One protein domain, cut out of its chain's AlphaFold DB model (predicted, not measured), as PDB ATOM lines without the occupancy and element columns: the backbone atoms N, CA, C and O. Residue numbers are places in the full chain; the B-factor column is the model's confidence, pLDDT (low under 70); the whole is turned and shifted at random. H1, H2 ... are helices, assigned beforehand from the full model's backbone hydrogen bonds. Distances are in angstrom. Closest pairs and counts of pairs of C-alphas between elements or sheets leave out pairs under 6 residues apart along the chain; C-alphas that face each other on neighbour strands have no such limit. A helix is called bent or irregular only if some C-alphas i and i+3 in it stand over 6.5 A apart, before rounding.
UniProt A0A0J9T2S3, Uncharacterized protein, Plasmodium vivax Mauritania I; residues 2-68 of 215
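AT A GLANCE: This is residues 2 to 68 of the 215 residues of an uncharacterized protein of Plasmodium vivax Mauritania I (UniProt A0A0J9T2S3). The two longest helices, H2 and H3, make a V, joined near its point by a tight link, and H1 lies side by side with H2 along one arm. The short H4 folds back from the far end of H3 toward H2, across the open end of the V. The printed part has 67 residues with four named helices, in the order H1, H2, H3, H4, and no named strand; its class is all helix. The whole is compact, with a radius of gyration of the C-alphas of 12.4 A, yet elongated in outline, spanning 39 by 22 by 20 A.

HOW THE PARTS SIT: H2, residues 23 to 40, and H1, residues 2 to 13, form a helical hairpin. They touch at a shallow tilt of 17 degrees and run opposite ways; H2 touches H1 with residues 25 to 33 alone, and the closest C-alphas are those of Phe 5 and Phe 33, 7.2 A apart. H3, residues 44 to 60, is close to H2 but not clearly touching, at a steep tilt of 44 degrees, opposite ways; the closest C-alphas, of Leu 37 and Arg 47, are 7.1 A apart. H4, residues 62 to 67, forms a helical hairpin with H3. These two touch at a steep tilt of 42 degrees, opposite ways; H3 touches H4 with residues 55 to 59 alone, and the closest C-alphas, of Cys 58 and Leu 64, are 4.8 A apart. H4 is close to H2 but not clearly touching, about perpendicular at 86 degrees, with the closest C-alphas, of Ile 26 and Leu 67, 7.0 A apart. H1 and H4 are near each other, with 7 pairs of C-alphas within 10 A, while H1 and H3 are apart. H4 is irregular: C-alphas 63 and 66 are 7.2 A apart. In H1 every O i to N i+4 pair is within hydrogen-bond range; the counts are 13 of 14 in H2, 12 of 13 in H3 and 0 of 2 in H4, where 2 of 3 O i to N i+3 pairs are.

IN THESE COORDINATES: H2 is 26.1 A from first to last C-alpha, beginning at C-alpha 23, (133.621, 202.424, 120.433). H3 is 24.8 A long, H1 16.4 A and H4 10.1 A. C-alpha 2, where H1 begins, is at (142.794, 220.212, 115.357), and C-alpha 67, where H4 ends, is at (135.535, 211.787, 123.310).

THE WHOLE: The two C-alphas farthest apart are those of Arg 17 and Asp 43, at 39.3 A. The printed part has no cut. The links H2 to H3 and H3 to H4 are tight, H1 to H2 is short, and no link is long. The mean pLDDT of the printed part is 81.3; residues 2 to 3, 6, 9 to 10 and 12 to 21 are under 70.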
ATOM      1  N   GLY A   2     144.107 220.157 114.684       59.03
ATOM      2  CA  GLY A   2     142.794 220.212 115.357       59.03
ATOM      3  C   GLY A   2     141.577 220.332 114.425       59.03
ATOM      4  O   GLY A   2     140.626 219.572 114.563       59.03
ATOM      5  N   GLN A   3     141.628 221.199 113.407       62.84
ATOM      6  CA  GLN A   3     140.519 221.343 112.445       62.84
ATOM      7  C   GLN A   3     140.277 220.082 111.593       62.84
ATOM      8  O   GLN A   3     139.131 219.768 111.281       62.84
ATOM      9  N   ASN A   4     141.332 219.338 111.237       72.00
ATOM     10  CA  ASN A   4     141.200 218.095 110.469       72.00
ATOM     11  C   ASN A   4     140.621 216.969 111.333       72.00
ATOM     12  O   ASN A   4     139.778 216.215 110.854       72.00
ATOM     13  N   PHE A   5     141.012 216.907 112.610       71.75
ATOM     14  CA  PHE A   5     140.452 215.959 113.573       71.75
ATOM     15  C   PHE A   5     138.950 216.184 113.787       71.75
ATOM     16  O   PHE A   5     138.166 215.246 113.692       71.75
ATOM     17  N   VAL A   6     138.530 217.433 114.021       65.94
ATOM     18  CA  VAL A   6     137.111 217.764 114.234       65.94
ATOM     19  C   VAL A   6     136.282 217.450 112.987       65.94
ATOM     20  O   VAL A   6     135.221 216.845 113.100       65.94
ATOM     21  N   LYS A   7     136.787 217.768 111.787       73.31
ATOM     22  CA  LYS A   7     136.130 217.382 110.525       73.31
ATOM     23  C   LYS A   7     135.980 215.863 110.395       73.31
ATOM     24  O   LYS A   7     134.906 215.394 110.013       73.31
ATOM     25  N   LEU A   8     137.027 215.101 110.722       71.56
ATOM     26  CA  LEU A   8     136.989 213.637 110.718       71.56
ATOM     27  C   LEU A   8     135.934 213.118 111.705       71.56
ATOM     28  O   LEU A   8     135.061 212.354 111.305       71.56
ATOM     29  N   PHE A   9     135.950 213.603 112.948       69.00
ATOM     30  CA  PHE A   9     134.960 213.260 113.967       69.00
ATOM     31  C   PHE A   9     133.525 213.534 113.499       69.00
ATOM     32  O   PHE A   9     132.696 212.628 113.523       69.00
ATOM     33  N   CYS A  10     133.234 214.739 113.000       68.56
ATOM     34  CA  CYS A  10     131.905 215.094 112.496       68.56
ATOM     35  C   CYS A  10     131.461 214.192 111.332       68.56
ATOM     36  O   CYS A  10     130.305 213.773 111.279       68.56
ATOM     37  N   THR A  11     132.379 213.851 110.422       71.38
ATOM     38  CA  THR A  11     132.095 212.961 109.282       71.38
ATOM     39  C   THR A  11     131.731 211.547 109.734       71.38
ATOM     40  O   THR A  11     130.875 210.907 109.128       71.38
ATOM     41  N   LEU A  12     132.391 211.049 110.780       65.75
ATOM     42  CA  LEU A  12     132.130 209.726 111.342       65.75
ATOM     43  C   LEU A  12     130.839 209.718 112.171       65.75
ATOM     44  O   LEU A  12     130.005 208.835 111.990       65.75
ATOM     45  N   HIS A  13     130.625 210.747 112.997       64.00
ATOM     46  CA  HIS A  13     129.405 210.926 113.787       64.00
ATOM     47  C   HIS A  13     128.151 210.961 112.902       64.00
ATOM     48  O   HIS A  13     127.160 210.298 113.193       64.00
ATOM     49  N   GLY A  14     128.193 211.704 111.790       58.59
ATOM     50  CA  GLY A  14     127.058 211.856 110.873       58.59
ATOM     51  C   GLY A  14     126.679 210.594 110.088       58.59
ATOM     52  O   GLY A  14     125.652 210.587 109.417       58.59
ATOM     53  N   LYS A  15     127.484 209.525 110.151       57.34
ATOM     54  CA  LYS A  15     127.222 208.244 109.468       57.34
ATOM     55  C   LYS A  15     126.573 207.189 110.370       57.34
ATOM     56  O   LYS A  15     126.166 206.139 109.873       57.34
ATOM     57  N   GLY A  16     126.466 207.443 111.676       52.72
ATOM     58  CA  GLY A  16     125.826 206.529 112.620       52.72
ATOM     59  C   GLY A  16     124.302 206.556 112.492       52.72
ATOM     60  O   GLY A  16     123.692 207.614 112.579       52.72
ATOM     61  N   ARG A  17     123.664 205.386 112.340       47.53
ATOM     62  CA  ARG A  17     122.192 205.272 112.246       47.53
ATOM     63  C   ARG A  17     121.444 205.685 113.527       47.53
ATOM     64  O   ARG A  17     120.255 205.952 113.441       47.53
ATOM     65  N   ASN A  18     122.129 205.762 114.675       51.75
ATOM     66  CA  ASN A  18     121.511 205.931 116.001       51.75
ATOM     67  C   ASN A  18     122.104 207.079 116.848       51.75
ATOM     68  O   ASN A  18     122.052 207.003 118.071       51.75
ATOM     69  N   ASN A  19     122.701 208.118 116.249       53.97
ATOM     70  CA  ASN A  19     123.331 209.259 116.957       53.97
ATOM     71  C   ASN A  19     124.445 208.913 117.976       53.97
ATOM     72  O   ASN A  19     125.065 209.821 118.520       53.97
ATOM     73  N   ASN A  20     124.745 207.631 118.198       60.88
ATOM     74  CA  ASN A  20     125.840 207.157 119.032       60.88
ATOM     75  C   ASN A  20     127.017 206.736 118.152       60.88
ATOM     76  O   ASN A  20     126.883 205.902 117.252       60.88
ATOM     77  N   ILE A  21     128.183 207.302 118.441       67.38
ATOM     78  CA  ILE A  21     129.464 206.855 117.898       67.38
ATOM     79  C   ILE A  21     129.809 205.500 118.532       67.38
ATOM     80  O   ILE A  21     129.813 205.382 119.754       67.38
ATOM     81  N   SER A  22     130.102 204.484 117.713       74.06
ATOM     82  CA  SER A  22     130.585 203.183 118.207       74.06
ATOM     83  C   SER A  22     131.979 203.294 118.832       74.06
ATOM     84  O   SER A  22     132.787 204.133 118.429       74.06
ATOM     85  N   ASP A  23     132.306 202.417 119.778       76.88
ATOM     86  CA  ASP A  23     133.621 202.424 120.433       76.88
ATOM     87  C   ASP A  23     134.780 202.167 119.460       76.88
ATOM     88  O   ASP A  23     135.880 202.697 119.641       76.88
ATOM     89  N   ASN A  24     134.522 201.459 118.357       76.75
ATOM     90  CA  ASN A  24     135.486 201.340 117.270       76.75
ATOM     91  C   ASN A  24     135.823 202.726 116.696       76.75
ATOM     92  O   ASN A  24     136.990 202.989 116.404       76.75
ATOM     93  N   TYR A  25     134.830 203.623 116.518       80.12
ATOM     94  CA  TYR A  25     135.051 204.934 115.866       80.12
ATOM     95  C   TYR A  25     135.969 205.771 116.743       80.12
ATOM     96  O   TYR A  25     136.878 206.441 116.261       80.12
ATOM     97  N   ILE A  26     135.755 205.684 118.052       84.75
ATOM     98  CA  ILE A  26     136.573 206.347 119.059       84.75
ATOM     99  C   ILE A  26     137.988 205.770 119.064       84.75
ATOM    100  O   ILE A  26     138.953 206.530 119.073       84.75
ATOM    101  N   THR A  27     138.122 204.445 118.997       87.50
ATOM    102  CA  THR A  27     139.424 203.767 118.931       87.50
ATOM    103  C   THR A  27     140.218 204.218 117.705       87.50
ATOM    104  O   THR A  27     141.387 204.594 117.822       87.50
ATOM    105  N   PHE A  28     139.570 204.277 116.539       85.25
ATOM    106  CA  PHE A  28     140.182 204.788 115.316       85.25
ATOM    107  C   PHE A  28     140.572 206.266 115.434       85.25
ATOM    108  O   PHE A  28     141.680 206.644 115.051       85.25
ATOM    109  N   LEU A  29     139.698 207.108 115.988       87.94
ATOM    110  CA  LEU A  29     139.999 208.521 116.216       87.94
ATOM    111  C   LEU A  29     141.197 208.699 117.151       87.94
ATOM    112  O   LEU A  29     142.069 209.519 116.862       87.94
ATOM    113  N   ASN A  30     141.280 207.907 118.222       92.31
ATOM    114  CA  ASN A  30     142.428 207.912 119.118       92.31
ATOM    115  C   ASN A  30     143.715 207.531 118.372       92.31
ATOM    116  O   ASN A  30     144.720 208.239 118.464       92.31
ATOM    117  N   PHE A  31     143.675 206.463 117.570       92.62
ATOM    118  CA  PHE A  31     144.797 206.060 116.721       92.62
ATOM    119  C   PHE A  31     145.229 207.163 115.755       92.62
ATOM    120  O   PHE A  31     146.411 207.506 115.698       92.62
ATOM    121  N   TRP A  32     144.283 207.740 115.018       90.25
ATOM    122  CA  TRP A  32     144.575 208.775 114.038       90.25
ATOM    123  C   TRP A  32     145.193 210.007 114.706       90.25
ATOM    124  O   TRP A  32     146.201 210.524 114.229       90.25
ATOM    125  N   PHE A  33     144.653 210.434 115.853       91.25
ATOM    126  CA  PHE A  33     145.206 211.549 116.619       91.25
ATOM    127  C   PHE A  33     146.640 211.264 117.077       91.25
ATOM    128  O   PHE A  33     147.523 212.089 116.855       91.25
ATOM    129  N   ASN A  34     146.894 210.076 117.638       93.81
ATOM    130  CA  ASN A  34     148.235 209.632 118.030       93.81
ATOM    131  C   ASN A  34     149.215 209.677 116.858       93.81
ATOM    132  O   ASN A  34     150.328 210.187 116.988       93.81
ATOM    133  N   ARG A  35     148.794 209.150 115.707       92.19
ATOM    134  CA  ARG A  35     149.618 209.079 114.506       92.19
ATOM    135  C   ARG A  35     149.988 210.456 113.985       92.19
ATOM    136  O   ARG A  35     151.147 210.696 113.662       92.19
ATOM    137  N   GLU A  36     149.022 211.362 113.903       90.56
ATOM    138  CA  GLU A  36     149.295 212.731 113.481       90.56
ATOM    139  C   GLU A  36     150.159 213.464 114.514       90.56
ATOM    140  O   GLU A  36     151.045 214.227 114.135       90.56
ATOM    141  N   LEU A  37     149.948 213.229 115.814       93.31
ATOM    142  CA  LEU A  37     150.688 213.910 116.878       93.31
ATOM    143  C   LEU A  37     152.154 213.493 116.899       93.31
ATOM    144  O   LEU A  37     153.025 214.358 116.935       93.31
ATOM    145  N   LYS A  38     152.435 212.192 116.779       94.12
ATOM    146  CA  LYS A  38     153.802 211.652 116.709       94.12
ATOM    147  C   LYS A  38     154.589 212.135 115.480       94.12
ATOM    148  O   LYS A  38     155.812 212.095 115.513       94.12
ATOM    149  N   LYS A  39     153.931 212.623 114.416       91.88
ATOM    150  CA  LYS A  39     154.611 213.271 113.272       91.88
ATOM    151  C   LYS A  39     155.112 214.681 113.590       91.88
ATOM    152  O   LYS A  39     156.012 215.161 112.912       91.88
ATOM    153  N   ILE A  40     154.493 215.353 114.560       93.44
ATOM    154  CA  ILE A  40     154.772 216.754 114.900       93.44
ATOM    155  C   ILE A  40     155.633 216.839 116.162       93.44
ATOM    156  O   ILE A  40     156.541 217.658 116.227       93.44
ATOM    157  N   ILE A  41     155.346 215.998 117.159       93.06
ATOM    158  CA  ILE A  41     155.951 216.056 118.489       93.06
ATOM    159  C   ILE A  41     156.588 214.706 118.826       93.06
ATOM    160  O   ILE A  41     155.906 213.708 119.093       93.06
ATOM    161  N   THR A  42     157.917 214.685 118.841       90.81
ATOM    162  CA  THR A  42     158.718 213.498 119.167       90.81
ATOM    163  C   THR A  42     158.882 213.292 120.671       90.81
ATOM    164  O   THR A  42     158.975 212.143 121.106       90.81
ATOM    165  N   ASP A  43     158.857 214.363 121.467       94.31
ATOM    166  CA  ASP A  43     158.946 214.283 122.927       94.31
ATOM    167  C   ASP A  43     157.644 213.765 123.559       94.31
ATOM    168  O   ASP A  43     156.535 214.135 123.169       94.31
ATOM    169  N   GLN A  44     157.767 212.866 124.534       91.56
ATOM    170  CA  GLN A  44     156.616 212.225 125.168       91.56
ATOM    171  C   GLN A  44     155.887 213.140 126.163       91.56
ATOM    172  O   GLN A  44     154.657 213.077 126.260       91.56
ATOM    173  N   ASN A  45     156.604 214.000 126.886       92.94
ATOM    174  CA  ASN A  45     156.005 214.910 127.864       92.94
ATOM    175  C   ASN A  45     155.192 216.003 127.162       92.94
ATOM    176  O   ASN A  45     154.071 216.324 127.580       92.94
ATOM    177  N   ASP A  46     155.707 216.501 126.041       93.75
ATOM    178  CA  ASP A  46     154.999 217.448 125.186       93.75
ATOM    179  C   ASP A  46     153.726 216.816 124.608       93.75
ATOM    180  O   ASP A  46     152.639 217.397 124.708       93.75
ATOM    181  N   ARG A  47     153.805 215.577 124.091       94.50
ATOM    182  CA  ARG A  47     152.609 214.842 123.639       94.50
ATOM    183  C   ARG A  47     151.590 214.656 124.764       94.50
ATOM    184  O   ARG A  47     150.404 214.910 124.554       94.50
ATOM    185  N   SER A  48     152.042 214.270 125.957       93.81
ATOM    186  CA  SER A  48     151.194 214.071 127.144       93.81
ATOM    187  C   SER A  48     150.407 215.332 127.500       93.81
ATOM    188  O   SER A  48     149.206 215.278 127.783       93.81
ATOM    189  N   SER A  49     151.062 216.490 127.411       93.75
ATOM    190  CA  SER A  49     150.425 217.789 127.631       93.75
ATOM    191  C   SER A  49     149.340 218.084 126.593       93.75
ATOM    192  O   SER A  49     148.265 218.571 126.961       93.75
ATOM    193  N   VAL A  50     149.569 217.729 125.323       94.19
ATOM    194  CA  VAL A  50     148.575 217.876 124.251       94.19
ATOM    195  C   VAL A  50     147.352 216.986 124.482       94.19
ATOM    196  O   VAL A  50     146.236 217.495 124.377       94.19
ATOM    197  N   TYR A  51     147.515 215.708 124.848       93.88
ATOM    198  CA  TYR A  51     146.369 214.832 125.150       93.88
ATOM    199  C   TYR A  51     145.517 215.392 126.292       93.88
ATOM    200  O   TYR A  51     144.297 215.499 126.167       93.88
ATOM    201  N   ARG A  52     146.154 215.837 127.384       93.06
ATOM    202  CA  ARG A  52     145.452 216.435 128.531       93.06
ATOM    203  C   ARG A  52     144.672 217.689 128.135       93.06
ATOM    204  O   ARG A  52     143.513 217.848 128.525       93.06
ATOM    205  N   HIS A  53     145.290 218.576 127.356       91.69
ATOM    206  CA  HIS A  53     144.622 219.781 126.870       91.69
ATOM    207  C   HIS A  53     143.440 219.439 125.953       91.69
ATOM    208  O   HIS A  53     142.359 220.006 126.101       91.69
ATOM    209  N   PHE A  54     143.622 218.471 125.053       90.88
ATOM    210  CA  PHE A  54     142.581 218.015 124.141       90.88
ATOM    211  C   PHE A  54     141.383 217.408 124.886       90.88
ATOM    212  O   PHE A  54     140.250 217.820 124.646       90.88
ATOM    213  N   ASN A  55     141.611 216.522 125.860       91.38
ATOM    214  CA  ASN A  55     140.536 215.952 126.682       91.38
ATOM    215  C   ASN A  55     139.804 217.030 127.501       91.38
ATOM    216  O   ASN A  55     138.576 217.020 127.578       91.38
ATOM    217  N   THR A  56     140.530 218.027 128.021       92.25
ATOM    218  CA  THR A  56     139.927 219.187 128.706       92.25
ATOM    219  C   THR A  56     139.037 220.014 127.774       92.25
ATOM    220  O   THR A  56     138.021 220.559 128.199       92.25
ATOM    221  N   LEU A  57     139.407 220.140 126.499       88.75
ATOM    222  CA  LEU A  57     138.570 220.800 125.501       88.75
ATOM    223  C   LEU A  57     137.320 219.960 125.196       88.75
ATOM    224  O   LEU A  57     136.212 220.495 125.191       88.75
ATOM    225  N   CYS A  58     137.484 218.650 124.989       88.69
ATOM    226  CA  CYS A  58     136.380 217.725 124.729       88.69
ATOM    227  C   CYS A  58     135.338 217.719 125.850       88.69
ATOM    228  O   CYS A  58     134.146 217.695 125.558       88.69
ATOM    229  N   SER A  59     135.755 217.798 127.116       89.06
ATOM    230  CA  SER A  59     134.830 217.810 128.254       89.06
ATOM    231  C   SER A  59     133.973 219.081 128.334       89.06
ATOM    232  O   SER A  59     132.848 219.037 128.836       89.06
ATOM    233  N   LYS A  60     134.471 220.205 127.801       89.06
ATOM    234  CA  LYS A  60     133.786 221.510 127.793       89.06
ATOM    235  C   LYS A  60     132.852 221.705 126.599       89.06
ATOM    236  O   LYS A  60     131.941 222.527 126.660       89.06
ATOM    237  N   VAL A  61     133.076 220.977 125.510       84.94
ATOM    238  CA  VAL A  61     132.344 221.141 124.253       84.94
ATOM    239  C   VAL A  61     131.309 220.025 124.114       84.94
ATOM    240  O   VAL A  61     131.665 218.865 123.928       84.94
ATOM    241  N   SER A  62     130.018 220.372 124.176       80.06
ATOM    242  CA  SER A  62     128.903 219.407 124.271       80.06
ATOM    243  C   SER A  62     128.953 218.280 123.231       80.06
ATOM    244  O   SER A  62     128.786 217.117 123.589       80.06
ATOM    245  N   TYR A  63     129.253 218.601 121.970       76.94
ATOM    246  CA  TYR A  63     129.332 217.622 120.880       76.94
ATOM    247  C   TYR A  63     130.606 216.761 120.897       76.94
ATOM    248  O   TYR A  63     130.632 215.699 120.284       76.94
ATOM    249  N   LEU A  64     131.664 217.187 121.595       81.94
ATOM    250  CA  LEU A  64     132.912 216.425 121.750       81.94
ATOM    251  C   LEU A  64     132.965 215.643 123.059       81.94
ATOM    252  O   LEU A  64     133.885 214.851 123.246       81.94
ATOM    253  N   LYS A  65     131.988 215.826 123.950       87.06
ATOM    254  CA  LYS A  65     131.982 215.222 125.284       87.06
ATOM    255  C   LYS A  65     132.109 213.699 125.252       87.06
ATOM    256  O   LYS A  65     132.735 213.124 126.134       87.06
ATOM    257  N   VAL A  66     131.599 213.048 124.202       86.06
ATOM    258  CA  VAL A  66     131.737 211.596 123.976       86.06
ATOM    259  C   VAL A  66     133.193 211.129 123.824       86.06
ATOM    260  O   VAL A  66     133.486 209.959 124.066       86.06
ATOM    261  N   LEU A  67     134.098 212.031 123.434       87.69
ATOM    262  CA  LEU A  67     135.535 211.787 123.310       87.69
ATOM    263  C   LEU A  67     136.319 212.117 124.585       87.69
ATOM    264  O   LEU A  67     137.513 211.820 124.626       87.69
ATOM    265  N   SER A  68     135.687 212.740 125.589       87.81
ATOM    266  CA  SER A  68     136.353 213.094 126.847       87.81
ATOM    267  C   SER A  68     137.019 211.863 127.439       87.81
ATOM    268  O   SER A  68     136.380 210.822 127.575       87.81
TER     269      SER A  68